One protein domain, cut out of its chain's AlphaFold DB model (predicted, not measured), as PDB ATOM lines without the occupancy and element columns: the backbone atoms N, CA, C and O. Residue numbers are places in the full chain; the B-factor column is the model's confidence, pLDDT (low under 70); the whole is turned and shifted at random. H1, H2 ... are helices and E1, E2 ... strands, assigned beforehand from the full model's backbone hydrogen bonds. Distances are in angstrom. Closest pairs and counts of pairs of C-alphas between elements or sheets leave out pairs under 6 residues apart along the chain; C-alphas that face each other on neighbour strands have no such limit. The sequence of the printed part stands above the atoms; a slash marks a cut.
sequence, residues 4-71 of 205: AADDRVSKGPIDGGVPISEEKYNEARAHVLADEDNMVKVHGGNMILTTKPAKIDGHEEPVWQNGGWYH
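AT A GLANCE: This is residues 4 to 71 of the 205 residues of an uncharacterized protein of Marinobacter oulmenensis (UniProt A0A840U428). A two-stranded hairpin, E2 and E3, makes the core, with H1 packed along it by residues 24 to 33 and the short strand E1 near both H1 and E2. A second, smaller hairpin, E4 and E5, lies away from H1, and the long link before it loops out to Gly 58 at one end of the longest axis. The printed part has 68 residues, with one named helix and five named strands in the order E1, H1, E2, E3, E4, E5; each two-stranded sheet is antiparallel, and the class is mixed, helices and strands. The whole is only just compact, close to loose, with a radius of gyration of the C-alphas of 12.7 A and spans of 41 by 23 by 15 A.

IN THESE COORDINATES: E2 is residues 38 to 43, 16.3 A long, and E3 is residues 46 to 51, 16.6 A. H1, residues 22 to 34, runs 18.3 A from C-alpha 22 at (140.589, -16.172, 64.429). E1 is residues 8 to 10, beginning at C-alpha 8 at (141.938, -7.172, 75.447). E4 is residues 63 to 65, and E5, residues 68 to 70, ends at C-alpha 70 at (132.018, -2.651, 89.245).

HOW THE PARTS SIT: E2 and E3 are antiparallel at 151 degrees, with N 41 and O 48 2.8 A apart, within hydrogen-bond range. The closest C-alphas of H1 and E2 are Val 32 and Asn 38, 4.8 A. In H1 every O i to N i+4 pair is within hydrogen-bond range. E1 pairs with no named strand; its closest C-alpha pair with E2 is Arg 8 and Val 40, 6.2 A. E4 and E5 are antiparallel at 131 degrees, with N 63 and O 70 2.9 A apart, within hydrogen-bond range. H1 is apart from E4 and E5.

THE WHOLE: The C-alphas farthest apart, Glu 22 and Gly 58, are 41.3 A apart. The printed part has no cut. The links E1 to H1 and E3 to E4 are long, 11 residues each. No printed residue is under 70 in pLDDT.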
ATOM      1  N   ALA A   4     142.799 -14.158  74.045       92.38
ATOM      2  CA  ALA A   4     141.994 -13.209  74.812       92.38
ATOM      3  C   ALA A   4     142.470 -13.173  76.261       92.38
ATOM      4  O   ALA A   4     142.778 -14.217  76.827       92.38
ATOM      5  N   ALA A   5     142.482 -11.989  76.853       90.62
ATOM      6  CA  ALA A   5     142.589 -11.775  78.287       90.62
ATOM      7  C   ALA A   5     141.448 -10.840  78.706       90.62
ATOM      8  O   ALA A   5     140.724 -10.316  77.853       90.62
ATOM      9  N   ASP A   6     141.268 -10.644  80.008       88.62
ATOM     10  CA  ASP A   6     140.374  -9.593  80.485       88.62
ATOM     11  C   ASP A   6     140.820  -8.255  79.895       88.62
ATOM     12  O   ASP A   6     142.006  -7.964  79.947       88.62
ATOM     13  N   ASP A   7     139.875  -7.488  79.342       88.25
ATOM     14  CA  ASP A   7     140.024  -6.179  78.680       88.25
ATOM     15  C   ASP A   7     140.611  -6.147  77.250       88.25
ATOM     16  O   ASP A   7     140.475  -5.130  76.569       88.25
ATOM     17  N   ARG A   8     141.231  -7.227  76.744       89.56
ATOM     18  CA  ARG A   8     141.938  -7.172  75.447       89.56
ATOM     19  C   ARG A   8     142.001  -8.486  74.681       89.56
ATOM     20  O   ARG A   8     142.003  -9.582  75.237       89.56
ATOM     21  N   VAL A   9     142.185  -8.361  73.368       92.62
ATOM     22  CA  VAL A   9     142.522  -9.473  72.469       92.62
ATOM     23  C   VAL A   9     143.813  -9.191  71.707       92.62
ATOM     24  O   VAL A   9     144.118  -8.048  71.371       92.62
ATOM     25  N   SER A  10     144.587 -10.237  71.416       93.50
ATOM     26  CA  SER A  10     145.888 -10.136  70.748       93.50
ATOM     27  C   SER A  10     146.077 -11.238  69.710       93.50
ATOM     28  O   SER A  10     145.617 -12.365  69.882       93.50
ATOM     29  N   LYS A  11     146.805 -10.937  68.628       94.62
ATOM     30  CA  LYS A  11     147.232 -11.949  67.643       94.62
ATOM     31  C   LYS A  11     148.378 -12.836  68.140       94.62
ATOM     32  O   LYS A  11     148.658 -13.860  67.516       94.62
ATOM     33  N   GLY A  12     149.043 -12.437  69.223       92.69
ATOM     34  CA  GLY A  12     150.117 -13.186  69.873       92.69
ATOM     35  C   GLY A  12     149.786 -13.524  71.329       92.69
ATOM     36  O   GLY A  12     148.810 -12.997  71.864       92.69
ATOM     37  N   PRO A  13     150.588 -14.393  71.971       92.62
ATOM     38  CA  PRO A  13     150.420 -14.732  73.381       92.62
ATOM     39  C   PRO A  13     150.434 -13.487  74.268       92.62
ATOM     40  O   PRO A  13     151.231 -12.573  74.051       92.62
ATOM     41  N   ILE A  14     149.558 -13.472  75.267       91.50
ATOM     42  CA  ILE A  14     149.468 -12.435  76.299       91.50
ATOM     43  C   ILE A  14     149.390 -13.105  77.666       91.50
ATOM     44  O   ILE A  14     148.930 -14.244  77.770       91.50
ATOM     45  N   ASP A  15     149.873 -12.411  78.693       86.81
ATOM     46  CA  ASP A  15     149.858 -12.928  80.058       86.81
ATOM     47  C   ASP A  15     148.420 -13.162  80.539       86.81
ATOM     48  O   ASP A  15     147.520 -12.381  80.231       86.81
ATOM     49  N   GLY A  16     148.189 -14.295  81.204       84.00
ATOM     50  CA  GLY A  16     146.845 -14.764  81.564       84.00
ATOM     51  C   GLY A  16     145.915 -15.064  80.376       84.00
ATOM     52  O   GLY A  16     144.732 -15.337  80.578       84.00
ATOM     53  N   GLY A  17     146.420 -15.021  79.138       88.56
ATOM     54  CA  GLY A  17     145.613 -15.141  77.933       88.56
ATOM     55  C   GLY A  17     145.174 -16.570  77.625       88.56
ATOM     56  O   GLY A  17     145.978 -17.503  77.637       88.56
ATOM     57  N   VAL A  18     143.910 -16.738  77.244       92.00
ATOM     58  CA  VAL A  18     143.378 -18.000  76.720       92.00
ATOM     59  C   VAL A  18     143.431 -18.007  75.193       92.00
ATOM     60  O   VAL A  18     143.094 -16.998  74.568       92.00
ATOM     61  N   PRO A  19     143.853 -19.113  74.556       94.25
ATOM     62  CA  PRO A  19     143.857 -19.210  73.103       94.25
ATOM     63  C   PRO A  19     142.422 -19.195  72.563       94.25
ATOM     64  O   PRO A  19     141.542 -19.889  73.072       94.25
ATOM     65  N   ILE A  20     142.195 -18.428  71.500       94.00
ATOM     66  CA  ILE A  20     140.898 -18.299  70.825       94.00
ATOM     67  C   ILE A  20     141.048 -18.530  69.313       94.00
ATOM     68  O   ILE A  20     142.155 -18.533  68.772       94.00
ATOM     69  N   SER A  21     139.932 -18.740  68.609       94.88
ATOM     70  CA  SER A  21     139.929 -18.828  67.143       94.88
ATOM     71  C   SER A  21     140.095 -17.446  66.492       94.88
ATOM     72  O   SER A  21     139.806 -16.418  67.103       94.88
ATOM     73  N   GLU A  22     140.520 -17.415  65.223       94.56
ATOM     74  CA  GLU A  22     140.589 -16.172  64.429       94.56
ATOM     75  C   GLU A  22     139.206 -15.505  64.292       94.56
ATOM     76  O   GLU A  22     139.099 -14.283  64.292       94.56
ATOM     77  N   GLU A  23     138.139 -16.306  64.235       94.81
ATOM     78  CA  GLU A  23     136.751 -15.830  64.222       94.81
ATOM     79  C   GLU A  23     136.403 -15.071  65.509       94.81
ATOM     80  O   GLU A  23     136.024 -13.904  65.439       94.81
ATOM     81  N   LYS A  24     136.648 -15.679  66.682       93.31
ATOM     82  CA  LYS A  24     136.422 -15.036  67.987       93.31
ATOM     83  C   LYS A  24     137.283 -13.787  68.175       93.31
ATOM     84  O   LYS A  24     136.832 -12.815  68.770       93.31
ATOM     85  N   TYR A  25     138.508 -13.782  67.648       94.50
ATOM     86  CA  TYR A  25     139.363 -12.593  67.670       94.50
ATOM     87  C   TYR A  25     138.740 -11.430  66.888       94.50
ATOM     88  O   TYR A  25     138.720 -10.300  67.373       94.50
ATOM     89  N   ASN A  26     138.219 -11.695  65.686       94.81
ATOM     90  CA  ASN A  26     137.578 -10.665  64.870       94.81
ATOM     91  C   ASN A  26     136.267 -10.175  65.495       94.81
ATOM     92  O   ASN A  26     136.016  -8.972  65.478       94.81
ATOM     93  N   GLU A  27     135.478 -11.079  66.082       94.00
ATOM     94  CA  GLU A  27     134.247 -10.758  66.812       94.00
ATOM     95  C   GLU A  27     134.529  -9.835  68.005       94.00
ATOM     96  O   GLU A  27     133.961  -8.750  68.104       94.00
ATOM     97  N   ALA A  28     135.486 -10.203  68.859       91.94
ATOM     98  CA  ALA A  28     135.876  -9.400  70.012       91.94
ATOM     99  C   ALA A  28     136.463  -8.044  69.622       91.94
ATOM    100  O   ALA A  28     136.150  -7.028  70.237       91.94
ATOM    101  N   ARG A  29     137.290  -8.004  68.572       93.06
ATOM    102  CA  ARG A  29     137.839  -6.748  68.064       93.06
ATOM    103  C   ARG A  29     136.745  -5.838  67.512       93.06
ATOM    104  O   ARG A  29     136.816  -4.637  67.728       93.06
ATOM    105  N   ALA A  30     135.759  -6.382  66.800       93.00
ATOM    106  CA  ALA A  30     134.618  -5.603  66.328       93.00
ATOM    107  C   ALA A  30     133.766  -5.088  67.498       93.00
ATOM    108  O   ALA A  30     133.383  -3.926  67.482       93.00
ATOM    109  N   HIS A  31     133.539  -5.919  68.521       92.75
ATOM    110  CA  HIS A  31     132.803  -5.559  69.737       92.75
ATOM    111  C   HIS A  31     133.443  -4.380  70.473       92.75
ATOM    112  O   HIS A  31     132.797  -3.355  70.657       92.75
ATOM    113  N   VAL A  32     134.732  -4.484  70.810       89.06
ATOM    114  CA  VAL A  32     135.480  -3.437  71.537       89.06
ATOM    115  C   VAL A  32     135.648  -2.155  70.710       89.06
ATOM    116  O   VAL A  32     135.771  -1.073  71.261       89.06
ATOM    117  N   LEU A  33     135.659  -2.243  69.373       90.81
ATOM    118  CA  LEU A  33     135.727  -1.058  68.506       90.81
ATOM    119  C   LEU A  33     134.365  -0.397  68.261       90.81
ATOM    120  O   LEU A  33     134.335   0.723  67.752       90.81
ATOM    121  N   ALA A  34     133.261  -1.089  68.541       91.75
ATOM    122  CA  ALA A  34     131.923  -0.557  68.310       91.75
ATOM    123  C   ALA A  34     131.522   0.487  69.360       91.75
ATOM    124  O   ALA A  34     130.780   1.406  69.025       91.75
ATOM    125  N   ASP A  35     132.013   0.344  70.592       88.31
ATOM    126  CA  ASP A  35     131.739   1.252  71.706       88.31
ATOM    127  C   ASP A  35     132.898   1.202  72.717       88.31
ATOM    128  O   ASP A  35     133.460   0.133  72.953       88.31
ATOM    129  N   GLU A  36     133.251   2.336  73.323       84.94
ATOM    130  CA  GLU A  36     134.266   2.389  74.386       84.94
ATOM    131  C   GLU A  36     133.815   1.669  75.667       84.94
ATOM    132  O   GLU A  36     134.645   1.208  76.453       84.94
ATOM    133  N   ASP A  37     132.504   1.484  75.820       90.56
ATOM    134  CA  ASP A  37     131.865   0.740  76.901       90.56
ATOM    135  C   ASP A  37     131.789  -0.778  76.643       90.56
ATOM    136  O   ASP A  37     131.219  -1.534  77.438       90.56
ATOM    137  N   ASN A  38     132.363  -1.263  75.541       92.56
ATOM    138  CA  ASN A  38     132.410  -2.682  75.209       92.56
ATOM    139  C   ASN A  38     133.733  -3.314  75.640       92.56
ATOM    140  O   ASN A  38     134.814  -2.919  75.211       92.56
ATOM    141  N   MET A  39     133.641  -4.377  76.436       91.62
ATOM    142  CA  MET A  39     134.785  -5.071  77.020       91.62
ATOM    143  C   MET A  39     134.763  -6.569  76.712       91.62
ATOM    144  O   MET A  39     133.745  -7.158  76.335       91.62
ATOM    145  N   VAL A  40     135.920  -7.201  76.905       91.25
ATOM    146  CA  VAL A  40     136.106  -8.650  76.811       91.25
ATOM    147  C   VAL A  40     136.469  -9.189  78.189       91.25
ATOM    148  O   VAL A  40     137.314  -8.627  78.878       91.25
ATOM    149  N   LYS A  41     135.849 -10.301  78.577       91.38
ATOM    150  CA  LYS A  41     136.149 -11.052  79.797       91.38
ATOM    151  C   LYS A  41     136.578 -12.465  79.450       91.38
ATOM    152  O   LYS A  41     135.996 -13.078  78.557       91.38
ATOM    153  N   VAL A  42     137.506 -13.031  80.205       88.81
ATOM    154  CA  VAL A  42     137.823 -14.455  80.159       88.81
ATOM    155  C   VAL A  42     137.342 -15.128  81.442       88.81
ATOM    156  O   VAL A  42     137.744 -14.787  82.546       88.81
ATOM    157  N   HIS A  43     136.470 -16.125  81.311       86.25
ATOM    158  CA  HIS A  43     135.961 -16.898  82.440       86.25
ATOM    159  C   HIS A  43     135.901 -18.388  82.097       86.25
ATOM    160  O   HIS A  43     135.350 -18.782  81.069       86.25
ATOM    161  N   GLY A  44     136.494 -19.234  82.946       84.12
ATOM    162  CA  GLY A  44     136.493 -20.690  82.748       84.12
ATOM    163  C   GLY A  44     137.125 -21.141  81.424       84.12
ATOM    164  O   GLY A  44     136.639 -22.084  80.807       84.12
ATOM    165  N   GLY A  45     138.158 -20.435  80.947       84.56
ATOM    166  CA  GLY A  45     138.808 -20.725  79.663       84.56
ATOM    167  C   GLY A  45     138.070 -20.186  78.431       84.56
ATOM    168  O   GLY A  45     138.533 -20.395  77.313       84.56
ATOM    169  N   ASN A  46     136.943 -19.493  78.615       86.44
ATOM    170  CA  ASN A  46     136.126 -18.955  77.532       86.44
ATOM    171  C   ASN A  46     136.108 -17.428  77.542       86.44
ATOM    172  O   ASN A  46     136.012 -16.802  78.593       86.44
ATOM    173  N   MET A  47     136.148 -16.846  76.348       90.12
ATOM    174  CA  MET A  47     135.948 -15.419  76.125       90.12
ATOM    175  C   MET A  47     134.452 -15.077  76.127       90.12
ATOM    176  O   MET A  47     133.658 -15.783  75.505       90.12
ATOM    177  N   ILE A  48     134.095 -13.983  76.793       91.25
ATOM    178  CA  ILE A  48     132.749 -13.425  76.912       91.25
ATOM    179  C   ILE A  48     132.822 -11.952  76.502       91.25
ATOM    180  O   ILE A  48     133.697 -11.221  76.965       91.25
ATOM    181  N   LEU A  49     131.901 -11.516  75.648       92.25
ATOM    182  CA  LEU A  49     131.724 -10.110  75.290       92.25
ATOM    183  C   LEU A  49     130.745  -9.470  76.270       92.25
ATOM    184  O   LEU A  49     129.708 -10.052  76.587       92.25
ATOM    185  N   THR A  50     131.077  -8.294  76.778       92.06
ATOM    186  CA  THR A  50     130.260  -7.592  77.770       92.06
ATOM    187  C   THR A  50     130.222  -6.104  77.459       92.06
ATOM    188  O   THR A  50     131.116  -5.579  76.798       92.06
ATOM    189  N   THR A  51     129.153  -5.440  77.882       93.19
ATOM    190  CA  THR A  51     128.909  -4.009  77.687       93.19
ATOM    191  C   THR A  51     128.713  -3.358  79.046       93.19
ATOM    192  O   THR A  51     128.286  -4.039  79.989       93.19
ATOM    193  N   LYS A  52     129.002  -2.060  79.159       93.81
ATOM    194  CA  LYS A  52     128.783  -1.310  80.396       93.81
ATOM    195  C   LYS A  52     127.328  -1.450  80.865       93.81
ATOM    196  O   LYS A  52     126.405  -1.201  80.084       93.81
ATOM    197  N   PRO A  53     127.089  -1.906  82.106       93.25
ATOM    198  CA  PRO A  53     125.746  -1.991  82.658       93.25
ATOM    199  C   PRO A  53     125.193  -0.590  82.954       93.25
ATOM    200  O   PRO A  53     125.935   0.381  83.077       93.25
ATOM    201  N   ALA A  54     123.872  -0.486  83.103       93.56
ATOM    202  CA  ALA A  54     123.237   0.762  83.514       93.56
ATOM    203  C   ALA A  54     123.648   1.147  84.941       93.56
ATOM    204  O   ALA A  54     123.774   0.277  85.802       93.56
ATOM    205  N   LYS A  55     123.794   2.451  85.202       91.00
ATOM    206  CA  LYS A  55     124.045   2.993  86.542       91.00
ATOM    207  C   LYS A  55     122.996   2.499  87.551       91.00
ATOM    208  O   LYS A  55     121.803   2.459  87.250       91.00
ATOM    209  N   ILE A  56     123.458   2.166  88.755       91.00
ATOM    210  CA  ILE A  56     122.613   1.813  89.903       91.00
ATOM    211  C   ILE A  56     122.465   3.057  90.787       91.00
ATOM    212  O   ILE A  56     123.419   3.816  90.957       91.00
ATOM    213  N   ASP A  57     121.272   3.276  91.338       86.19
ATOM    214  CA  ASP A  57     121.038   4.379  92.271       86.19
ATOM    215  C   ASP A  57     121.911   4.238  93.533       86.19
ATOM    216  O   ASP A  57     122.193   3.126  93.991       86.19
ATOM    217  N   GLY A  58     122.412   5.357  94.055       83.06
ATOM    218  CA  GLY A  58     123.389   5.362  95.151       83.06
ATOM    219  C   GLY A  58     124.772   4.786  94.803       83.06
ATOM    220  O   GLY A  58     125.558   4.517  95.707       83.06
ATOM    221  N   HIS A  59     125.083   4.577  93.518       90.38
ATOM    222  CA  HIS A  59     126.397   4.127  93.050       90.38
ATOM    223  C   HIS A  59     126.973   5.090  92.005       90.38
ATOM    224  O   HIS A  59     126.241   5.775  91.283       90.38
ATOM    225  N   GLU A  60     128.297   5.152  91.927       89.75
ATOM    226  CA  GLU A  60     129.014   5.824  90.851       89.75
ATOM    227  C   GLU A  60     128.744   5.145  89.498       89.75
ATOM    228  O   GLU A  60     128.117   4.082  89.393       89.75
ATOM    229  N   GLU A  61     129.213   5.784  88.427       91.88
ATOM    230  CA  GLU A  61     129.228   5.173  87.099       91.88
ATOM    231  C   GLU A  61     130.000   3.842  87.129       91.88
ATOM    232  O   GLU A  61     131.088   3.790  87.707       91.88
ATOM    233  N   PRO A  62     129.480   2.758  86.519       93.69
ATOM    234  CA  PRO A  62     130.173   1.483  86.540       93.69
ATOM    235  C   PRO A  62     131.520   1.579  85.829       93.69
ATOM    236  O   PRO A  62     131.611   2.079  84.707       93.69
ATOM    237  N   VAL A  63     132.560   1.054  86.467       92.75
ATOM    238  CA  VAL A  63     133.931   1.053  85.947       92.75
ATOM    239  C   VAL A  63     134.403  -0.369  85.678       92.75
ATOM    240  O   VAL A  63     134.050  -1.306  86.398       92.75
ATOM    241  N   TRP A  64     135.205  -0.544  84.629       91.38
ATOM    242  CA  TRP A  64     135.836  -1.824  84.335       91.38
ATOM    243  C   TRP A  64     137.060  -2.029  85.231       91.38
ATOM    244  O   TRP A  64     138.049  -1.306  85.114       91.38
ATOM    245  N   GLN A  65     137.017  -3.030  86.108       88.25
ATOM    246  CA  GLN A  65     138.144  -3.392  86.963       88.25
ATOM    247  C   GLN A  65     138.156  -4.888  87.281       88.25
ATOM    248  O   GLN A  65     137.112  -5.512  87.455       88.25
ATOM    249  N   ASN A  66     139.352  -5.476  87.375       84.31
ATOM    250  CA  ASN A  66     139.551  -6.884  87.751       84.31
ATOM    251  C   ASN A  66     138.697  -7.881  86.931       84.31
ATOM    252  O   ASN A  66     138.135  -8.829  87.482       84.31
ATOM    253  N   GLY A  67     138.557  -7.650  85.619       84.75
ATOM    254  CA  GLY A  67     137.809  -8.543  84.726       84.75
ATOM    255  C   GLY A  67     136.284  -8.468  84.876       84.75
ATOM    256  O   GLY A  67     135.575  -9.442  84.594       84.75
ATOM    257  N   GLY A  68     135.742  -7.347  85.355       90.06
ATOM    258  CA  GLY A  68     134.299  -7.123  85.417       90.06
ATOM    259  C   GLY A  68     133.905  -5.659  85.594       90.06
ATOM    260  O   GLY A  68     134.724  -4.808  85.925       90.06
ATOM    261  N   TRP A  69     132.618  -5.386  85.388       92.75
ATOM    262  CA  TRP A  69     132.017  -4.100  85.721       92.75
ATOM    263  C   TRP A  69     131.748  -4.016  87.217       92.75
ATOM    264  O   TRP A  69     131.145  -4.921  87.798       92.75
ATOM    265  N   TYR A  70     132.189  -2.925  87.829       92.94
ATOM    266  CA  TYR A  70     132.018  -2.651  89.245       92.94
ATOM    267  C   TYR A  70     131.236  -1.360  89.446       92.94
ATOM    268  O   TYR A  70     131.567  -0.337  88.855       92.94
ATOM    269  N   HIS A  71     130.230  -1.418  90.313       92.56
ATOM    270  CA  HIS A  71     129.496  -0.256  90.790       92.56
ATOM    271  C   HIS A  71     130.069   0.126  92.151       92.56
ATOM    272  O   HIS A  71     129.838  -0.586  93.129       92.56
TER     273      HIS A  71